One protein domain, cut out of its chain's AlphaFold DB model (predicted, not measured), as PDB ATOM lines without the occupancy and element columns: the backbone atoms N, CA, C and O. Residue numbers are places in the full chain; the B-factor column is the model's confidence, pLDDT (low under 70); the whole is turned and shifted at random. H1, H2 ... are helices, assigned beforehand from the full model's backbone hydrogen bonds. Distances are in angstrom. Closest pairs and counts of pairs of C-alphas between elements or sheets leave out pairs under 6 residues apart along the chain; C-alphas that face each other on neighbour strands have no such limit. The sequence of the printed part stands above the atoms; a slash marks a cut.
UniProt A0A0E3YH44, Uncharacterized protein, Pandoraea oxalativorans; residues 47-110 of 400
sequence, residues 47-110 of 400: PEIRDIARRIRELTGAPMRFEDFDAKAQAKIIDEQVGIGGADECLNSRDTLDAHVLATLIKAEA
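Overview. This is residues 47 to 110 of the 400 residues of an uncharacterized protein of Pandoraea oxalativorans (UniProt A0A0E3YH44). Three helices stand in a row along the longest axis, H1 at one end, H4 in the middle and H2 at the other end; H1 and H4 lie side by side, while H2 is slanted to H4 and only loosely joined to it. The short helix H3 touches both H2 and residues 98 to 103 of H4, and the long link of residues 60 to 70 runs from H1 at one end of the row to H2 at the other. The printed part has 64 residues with four named helices, in the order H1, H2, H3, H4, and no named strand; the class is all helix. The whole is compact, with a radius of gyration of the C-alphas of 10.5 A, and its C-alphas span 30 by 21 by 18 A.

Along the chain. H1 covers residues 47 to 59 and is the longest helix, with 13 residues and 18.4 A from first to last C-alpha; it begins at C-alpha 47, at (-4.619, 20.734, 15.222). H2 covers residues 71 to 79 and measures 12.1 A, with C-alpha 71 at (21.680, 37.123, 15.326). H3 covers residues 87 to 91, five residues over 6.1 A. H4 covers residues 97 to 108 and measures 16.6 A, ending at C-alpha 108, at (10.160, 36.286, 4.355).

Arrangement. H1 and H4 touch, and their closest C-alphas, those of Arg 50 and Leu 97, are 4.7 A apart. These two helices run the same way at a shallow tilt of 23 degrees. H1 is apart from H2 and from H3. H2 touches H3, where the closest C-alphas, those of Ile 77 and Ala 87, are 5.4 A apart. H3 touches H4 at residues 98 to 103 of H4 alone, with the C-alphas of Cys 90 and Ala 99 the closest, at 5.1 A. H2 and H4 are close but not clearly touching: their closest C-alphas, those of Ala 73 and Ile 106, are 6.8 A apart. They run opposite ways at a steep tilt of 46 degrees. In H1, H2, H3 and H4 every O i to N i+4 pair is within hydrogen-bond range.

Size, cuts and confidence. The two C-alphas farthest apart, those of Glu 48 and Ala 71, are 31.4 A apart, and the first and last printed C-alphas, those of Pro 47 and Ala 110, are 28.4 A apart. The printed part has no cut. The link from H1 to H2, with 11 residues, is long; the one from H2 to H3, with 7, is short, and the one from H3 to H4, with 5, is tight. The mean pLDDT of the printed part is 89.3, and residues 80 to 85, in the link from H2 to H3, are under 70.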
ATOM      1  N   PRO A  47      -6.025  21.143  15.217       89.94
ATOM      2  CA  PRO A  47      -4.619  20.734  15.222       89.94
ATOM      3  C   PRO A  47      -4.026  20.644  13.814       89.94
ATOM      4  O   PRO A  47      -2.856  20.970  13.617       89.94
ATOM      5  N   GLU A  48      -4.852  20.287  12.824       96.94
ATOM      6  CA  GLU A  48      -4.460  20.217  11.419       96.94
ATOM      7  C   GLU A  48      -3.909  21.560  10.901       96.94
ATOM      8  O   GLU A  48      -2.972  21.570  10.108       96.94
ATOM      9  N   ILE A  49      -4.420  22.706  11.378       94.12
ATOM     10  CA  ILE A  49      -3.932  24.034  10.965       94.12
ATOM     11  C   ILE A  49      -2.530  24.312  11.505       94.12
ATOM     12  O   ILE A  49      -1.679  24.827  10.774       94.12
ATOM     13  N   ARG A  50      -2.258  23.950  12.765       93.38
ATOM     14  CA  ARG A  50      -0.903  24.039  13.326       93.38
ATOM     15  C   ARG A  50       0.051  23.144  12.538       93.38
ATOM     16  O   ARG A  50       1.151  23.583  12.216       93.38
ATOM     17  N   ASP A  51      -0.369  21.928  12.204       97.06
ATOM     18  CA  ASP A  51       0.471  20.976  11.477       97.06
ATOM     19  C   ASP A  51       0.781  21.463  10.049       97.06
ATOM     20  O   ASP A  51       1.922  21.340   9.597       97.06
ATOM     21  N   ILE A  52      -0.186  22.096   9.369       98.44
ATOM     22  CA  ILE A  52       0.039  22.792   8.091       98.44
ATOM     23  C   ILE A  52       1.055  23.927   8.276       98.44
ATOM     24  O   ILE A  52       2.027  23.996   7.527       98.44
ATOM     25  N   ALA A  53       0.884  24.787   9.285       97.62
ATOM     26  CA  ALA A  53       1.800  25.901   9.544       97.62
ATOM     27  C   ALA A  53       3.232  25.425   9.853       97.62
ATOM     28  O   ALA A  53       4.199  25.991   9.338       97.62
ATOM     29  N   ARG A  54       3.372  24.357  10.650       98.12
ATOM     30  CA  ARG A  54       4.651  23.694  10.938       98.12
ATOM     31  C   ARG A  54       5.307  23.201   9.656       98.12
ATOM     32  O   ARG A  54       6.480  23.481   9.425       98.12
ATOM     33  N   ARG A  55       4.545  22.513   8.805       98.31
ATOM     34  CA  ARG A  55       5.051  21.987   7.535       98.31
ATOM     35  C   ARG A  55       5.454  23.104   6.577       98.31
ATOM     36  O   ARG A  55       6.504  23.002   5.960       98.31
ATOM     37  N   ILE A  56       4.685  24.192   6.489       98.62
ATOM     38  CA  ILE A  56       5.075  25.371   5.701       98.62
ATOM     39  C   ILE A  56       6.418  25.919   6.196       98.62
ATOM     40  O   ILE A  56       7.317  26.088   5.380       98.62
ATOM     41  N   ARG A  57       6.596  26.108   7.512       98.06
ATOM     42  CA  ARG A  57       7.866  26.576   8.104       98.06
ATOM     43  C   ARG A  57       9.051  25.687   7.713       98.06
ATOM     44  O   ARG A  57      10.108  26.202   7.352       98.06
ATOM     45  N   GLU A  58       8.870  24.367   7.773       97.81
ATOM     46  CA  GLU A  58       9.884  23.379   7.375       97.81
ATOM     47  C   GLU A  58      10.223  23.492   5.883       97.81
ATOM     48  O   GLU A  58      11.395  23.579   5.520       97.81
ATOM     49  N   LEU A  59       9.203  23.556   5.023       97.25
ATOM     50  CA  LEU A  59       9.348  23.601   3.564       97.25
ATOM     51  C   LEU A  59       9.947  24.919   3.060       97.25
ATOM     52  O   LEU A  59      10.729  24.919   2.111       97.25
ATOM     53  N   THR A  60       9.643  26.043   3.711       96.44
ATOM     54  CA  THR A  60      10.291  27.330   3.421       96.44
ATOM     55  C   THR A  60      11.689  27.416   4.033       96.44
ATOM     56  O   THR A  60      12.403  28.391   3.803       96.44
ATOM     57  N   GLY A  61      12.107  26.432   4.839       96.12
ATOM     58  CA  GLY A  61      13.397  26.388   5.527       96.12
ATOM     59  C   GLY A  61      13.562  27.486   6.579       96.12
ATOM     60  O   GLY A  61      14.662  28.023   6.734       96.12
ATOM     61  N   ALA A  62      12.473  27.914   7.215       96.19
ATOM     62  CA  ALA A  62      12.554  28.825   8.349       96.19
ATOM     63  C   ALA A  62      13.081  28.065   9.584       96.19
ATOM     64  O   ALA A  62      12.695  26.910   9.784       96.19
ATOM     65  N   PRO A  63      13.959  28.671  10.408       96.69
ATOM     66  CA  PRO A  63      14.555  27.997  11.564       96.69
ATOM     67  C   PRO A  63      13.487  27.402  12.475       96.69
ATOM     68  O   PRO A  63      12.488  28.075  12.718       96.69
ATOM     69  N   MET A  64      13.669  26.173  12.977       96.50
ATOM     70  CA  MET A  64      12.701  25.491  13.857       96.50
ATOM     71  C   MET A  64      12.933  25.799  15.340       96.50
ATOM     72  O   MET A  64      11.971  25.865  16.111       96.50
ATOM     73  N   ARG A  65      14.187  26.047  15.723       96.50
ATOM     74  CA  ARG A  65      14.602  26.387  17.087       96.50
ATOM     75  C   ARG A  65      15.102  27.827  17.141       96.50
ATOM     76  O   ARG A  65      15.533  28.367  16.124       96.50
ATOM     77  N   PHE A  66      15.039  28.454  18.312       95.38
ATOM     78  CA  PHE A  66      15.460  29.849  18.492       95.38
ATOM     79  C   PHE A  66      16.943  30.066  18.143       95.38
ATOM     80  O   PHE A  66      17.316  31.016  17.457       95.38
ATOM     81  N   GLU A  67      17.791  29.142  18.574       96.06
ATOM     82  CA  GLU A  67      19.234  29.151  18.345       96.06
ATOM     83  C   GLU A  67      19.632  29.022  16.869       96.06
ATOM     84  O   GLU A  67      20.744  29.405  16.512       96.06
ATOM     85  N   ASP A  68      18.730  28.529  16.015       96.19
ATOM     86  CA  ASP A  68      18.970  28.358  14.580       96.19
ATOM     87  C   ASP A  68      18.684  29.649  13.785       96.19
ATOM     88  O   ASP A  68      18.996  29.731  12.594       96.19
ATOM     89  N   PHE A  69      18.066  30.660  14.408       94.75
ATOM     90  CA  PHE A  69      17.917  31.986  13.806       94.75
ATOM     91  C   PHE A  69      19.255  32.729  13.786       94.75
ATOM     92  O   PHE A  69      20.072  32.600  14.697       94.75
ATOM     93  N   ASP A  70      19.468  33.563  12.767       93.50
ATOM     94  CA  ASP A  70      20.613  34.471  12.766       93.50
ATOM     95  C   ASP A  70      20.499  35.532  13.877       93.50
ATOM     96  O   ASP A  70      19.422  35.797  14.414       93.50
ATOM     97  N   ALA A  71      21.622  36.169  14.219       93.38
ATOM     98  CA  ALA A  71      21.680  37.123  15.326       93.38
ATOM     99  C   ALA A  71      20.712  38.312  15.166       93.38
ATOM    100  O   ALA A  71      20.205  38.829  16.160       93.38
ATOM    101  N   LYS A  72      20.432  38.743  13.928       90.81
ATOM    102  CA  LYS A  72      19.512  39.857  13.658       90.81
ATOM    103  C   LYS A  72      18.067  39.426  13.898       90.81
ATOM    104  O   LYS A  72      17.300  40.169  14.504       90.81
ATOM    105  N   ALA A  73      17.703  38.229  13.449       91.00
ATOM    106  CA  ALA A  73      16.398  37.636  13.695       91.00
ATOM    107  C   ALA A  73      16.178  37.329  15.186       91.00
ATOM    108  O   ALA A  73      15.102  37.617  15.704       91.00
ATOM    109  N   GLN A  74      17.193  36.820  15.891       93.81
ATOM    110  CA  GLN A  74      17.131  36.616  17.343       93.81
ATOM    111  C   GLN A  74      16.896  37.931  18.091       93.81
ATOM    112  O   GLN A  74      16.010  37.985  18.939       93.81
ATOM    113  N   ALA A  75      17.638  38.990  17.746       90.56
ATOM    114  CA  ALA A  75      17.442  40.316  18.330       90.56
ATOM    115  C   ALA A  75      16.016  40.830  18.088       90.56
ATOM    116  O   ALA A  75      15.342  41.191  19.044       90.56
ATOM    117  N   LYS A  76      15.509  40.737  16.849       85.50
ATOM    118  CA  LYS A  76      14.126  41.122  16.518       85.50
ATOM    119  C   LYS A  76      13.096  40.386  17.386       85.50
ATOM    120  O   LYS A  76      12.204  41.014  17.938       85.50
ATOM    121  N   ILE A  77      13.232  39.066  17.543       86.94
ATOM    122  CA  ILE A  77      12.317  38.259  18.371       86.94
ATOM    123  C   ILE A  77      12.351  38.695  19.845       86.94
ATOM    124  O   ILE A  77      11.309  38.705  20.498       86.94
ATOM    125  N   ILE A  78      13.534  39.022  20.373       86.94
ATOM    126  CA  ILE A  78      13.700  39.484  21.758       86.94
ATOM    127  C   ILE A  78      13.078  40.873  21.932       86.94
ATOM    128  O   ILE A  78      12.262  41.062  22.833       86.94
ATOM    129  N   ASP A  79      13.425  41.814  21.055       79.94
ATOM    130  CA  ASP A  79      12.973  43.207  21.124       79.94
ATOM    131  C   ASP A  79      11.443  43.300  20.978       79.94
ATOM    132  O   ASP A  79      10.781  44.064  21.677       79.94
ATOM    133  N   GLU A  80      10.854  42.452  20.133       69.56
ATOM    134  CA  GLU A  80       9.419  42.439  19.846       69.56
ATOM    135  C   GLU A  80       8.632  41.427  20.710       69.56
ATOM    136  O   GLU A  80       7.433  41.230  20.481       69.56
ATOM    137  N   GLN A  81       9.246  40.805  21.736       68.50
ATOM    138  CA  GLN A  81       8.618  39.771  22.591       68.50
ATOM    139  C   GLN A  81       7.291  40.232  23.212       68.50
ATOM    140  O   GLN A  81       6.347  39.456  23.406       68.50
ATOM    141  N   VAL A  82       7.228  41.519  23.535       55.06
ATOM    142  CA  VAL A  82       6.081  42.159  24.172       55.06
ATOM    143  C   VAL A  82       4.970  42.470  23.158       55.06
ATOM    144  O   VAL A  82       3.808  42.609  23.545       55.06
ATOM    145  N   GLY A  83       5.301  42.521  21.865       52.62
ATOM    146  CA  GLY A  83       4.458  43.118  20.839       52.62
ATOM    147  C   GLY A  83       3.976  42.253  19.702       52.62
ATOM    148  O   GLY A  83       2.910  42.521  19.147       52.62
ATOM    149  N   ILE A  84       4.718  41.201  19.383       62.62
ATOM    150  CA  ILE A  84       4.370  40.284  18.308       62.62
ATOM    151  C   ILE A  84       4.085  38.920  18.914       62.62
ATOM    152  O   ILE A  84       4.896  38.336  19.633       62.62
ATOM    153  N   GLY A  85       2.896  38.382  18.651       68.81
ATOM    154  CA  GLY A  85       2.615  37.030  19.121       68.81
ATOM    155  C   GLY A  85       3.325  35.978  18.290       68.81
ATOM    156  O   GLY A  85       3.526  36.149  17.089       68.81
ATOM    157  N   GLY A  86       3.701  34.893  18.958       76.31
ATOM    158  CA  GLY A  86       4.661  33.927  18.450       76.31
ATOM    159  C   GLY A  86       6.073  34.186  18.967       76.31
ATOM    160  O   GLY A  86       6.870  33.262  18.930       76.31
ATOM    161  N   ALA A  87       6.407  35.388  19.463       82.69
ATOM    162  CA  ALA A  87       7.776  35.703  19.880       82.69
ATOM    163  C   ALA A  87       8.195  34.946  21.151       82.69
ATOM    164  O   ALA A  87       9.247  34.313  21.157       82.69
ATOM    165  N   ASP A  88       7.349  34.914  22.191       80.44
ATOM    166  CA  ASP A  88       7.594  34.083  23.384       80.44
ATOM    167  C   ASP A  88       7.676  32.596  23.018       80.44
ATOM    168  O   ASP A  88       8.535  31.855  23.500       80.44
ATOM    169  N   GLU A  89       6.795  32.149  22.129       84.50
ATOM    170  CA  GLU A  89       6.766  30.775  21.659       84.50
ATOM    171  C   GLU A  89       8.019  30.432  20.835       84.50
ATOM    172  O   GLU A  89       8.579  29.355  21.022       84.50
ATOM    173  N   CYS A  90       8.517  31.348  20.001       88.12
ATOM    174  CA  CYS A  90       9.772  31.215  19.263       88.12
ATOM    175  C   CYS A  90      10.979  31.174  20.202       88.12
ATOM    176  O   CYS A  90      11.783  30.259  20.059       88.12
ATOM    177  N   LEU A  91      11.082  32.088  21.180       89.62
ATOM    178  CA  LEU A  91      12.165  32.120  22.181       89.62
ATOM    179  C   LEU A  91      12.297  30.791  22.923       89.62
ATOM    180  O   LEU A  91      13.395  30.301  23.168       89.62
ATOM    181  N   ASN A  92      11.154  30.189  23.245       87.19
ATOM    182  CA  ASN A  92      11.080  28.921  23.959       87.19
ATOM    183  C   ASN A  92      10.980  27.701  23.023       87.19
ATOM    184  O   ASN A  92      10.721  26.596  23.501       87.19
ATOM    185  N   SER A  93      11.148  27.881  21.706       91.50
ATOM    186  CA  SER A  93      11.046  26.830  20.680       91.50
ATOM    187  C   SER A  93       9.786  25.953  20.801       91.50
ATOM    188  O   SER A  93       9.840  24.731  20.657       91.50
ATOM    189  N   ARG A  94       8.637  26.568  21.099       87.62
ATOM    190  CA  ARG A  94       7.350  25.878  21.271       87.62
ATOM    191  C   ARG A  94       6.693  25.571  19.924       87.62
ATOM    192  O   ARG A  94       6.676  26.400  19.015       87.62
ATOM    193  N   ASP A  95       6.067  24.402  19.847       87.88
ATOM    194  CA  ASP A  95       5.306  23.924  18.687       87.88
ATOM    195  C   ASP A  95       3.884  24.514  18.686       87.88
ATOM    196  O   ASP A  95       2.932  23.935  19.218       87.88
ATOM    197  N   THR A  96       3.750  25.737  18.171       88.31
ATOM    198  CA  THR A  96       2.485  26.489  18.160       88.31
ATOM    199  C   THR A  96       2.272  27.180  16.821       88.31
ATOM    200  O   THR A  96       3.230  27.609  16.181       88.31
ATOM    201  N   LEU A  97       1.004  27.357  16.426       87.69
ATOM    202  CA  LEU A  97       0.624  28.075  15.202       87.69
ATOM    203  C   LEU A  97       1.355  29.422  15.082       87.69
ATOM    204  O   LEU A  97       1.928  29.726  14.039       87.69
ATOM    205  N   ASP A  98       1.368  30.201  16.163       86.75
ATOM    206  CA  ASP A  98       1.950  31.542  16.169       86.75
ATOM    207  C   ASP A  98       3.473  31.519  16.017       86.75
ATOM    208  O   ASP A  98       4.006  32.313  15.243       86.75
ATOM    209  N   ALA A  99       4.170  30.571  16.656       86.88
ATOM    210  CA  ALA A  99       5.606  30.390  16.444       86.88
ATOM    211  C   ALA A  99       5.924  30.031  14.988       86.88
ATOM    212  O   ALA A  99       6.897  30.533  14.424       86.88
ATOM    213  N   HIS A 100       5.117  29.168  14.355       94.62
ATOM    214  CA  HIS A 100       5.389  28.773  12.974       94.62
ATOM    215  C   HIS A 100       5.139  29.896  11.972       94.62
ATOM    216  O   HIS A 100       5.945  30.089  11.055       94.62
ATOM    217  N   VAL A 101       4.060  30.658  12.161       93.12
ATOM    218  CA  VAL A 101       3.763  31.816  11.314       93.12
ATOM    219  C   VAL A 101       4.826  32.898  11.491       93.12
ATOM    220  O   VAL A 101       5.367  33.365  10.487       93.12
ATOM    221  N   LEU A 102       5.197  33.239  12.731       91.50
ATOM    222  CA  LEU A 102       6.213  34.258  12.997       91.50
ATOM    223  C   LEU A 102       7.578  33.875  12.412       91.50
ATOM    224  O   LEU A 102       8.191  34.681  11.718       91.50
ATOM    225  N   ALA A 103       8.038  32.641  12.630       94.88
ATOM    226  CA  ALA A 103       9.314  32.170  12.093       94.88
ATOM    227  C   ALA A 103       9.379  32.268  10.560       94.88
ATOM    228  O   ALA A 103      10.388  32.692   9.995       94.88
ATOM    229  N   THR A 104       8.285  31.900   9.890       96.88
ATOM    230  CA  THR A 104       8.177  31.976   8.426       96.88
ATOM    231  C   THR A 104       8.159  33.427   7.947       96.88
ATOM    232  O   THR A 104       8.839  33.763   6.978       96.88
ATOM    233  N   LEU A 105       7.439  34.311   8.648       93.38
ATOM    234  CA  LEU A 105       7.412  35.744   8.349       93.38
ATOM    235  C   LEU A 105       8.780  36.403   8.530       93.38
ATOM    236  O   LEU A 105       9.203  37.134   7.645       93.38
ATOM    237  N   ILE A 106       9.501  36.111   9.615       92.31
ATOM    238  CA  ILE A 106      10.855  36.643   9.843       92.31
ATOM    239  C   ILE A 106      11.778  36.278   8.681       92.31
ATOM    240  O   ILE A 106      12.545  37.121   8.216       92.31
ATOM    241  N   LYS A 107      11.677  35.044   8.172       93.62
ATOM    242  CA  LYS A 107      12.428  34.632   6.985       93.62
ATOM    243  C   LYS A 107      11.999  35.409   5.740       93.62
ATOM    244  O   LYS A 107      12.864  35.926   5.038       93.62
ATOM    245  N   ALA A 108      10.696  35.523   5.485       92.62
ATOM    246  CA  ALA A 108      10.160  36.286   4.355       92.62
ATOM    247  C   ALA A 108      10.555  37.775   4.410       92.62
ATOM    248  O   ALA A 108      10.721  38.419   3.379       92.62
ATOM    249  N   GLU A 109      10.737  38.328   5.607       89.25
ATOM    250  CA  GLU A 109      11.087  39.729   5.864       89.25
ATOM    251  C   GLU A 109      12.597  39.979   5.982       89.25
ATOM    252  O   GLU A 109      13.023  41.088   6.308       89.25
ATOM    253  N   ALA A 110      13.428  38.969   5.717       88.75
ATOM    254  CA  ALA A 110      14.870  39.134   5.749       88.75
ATOM    255  C   ALA A 110      15.325  40.192   4.729       88.75
ATOM    256  O   ALA A 110      14.871  40.226   3.588       88.75
TER     257      ALA A 110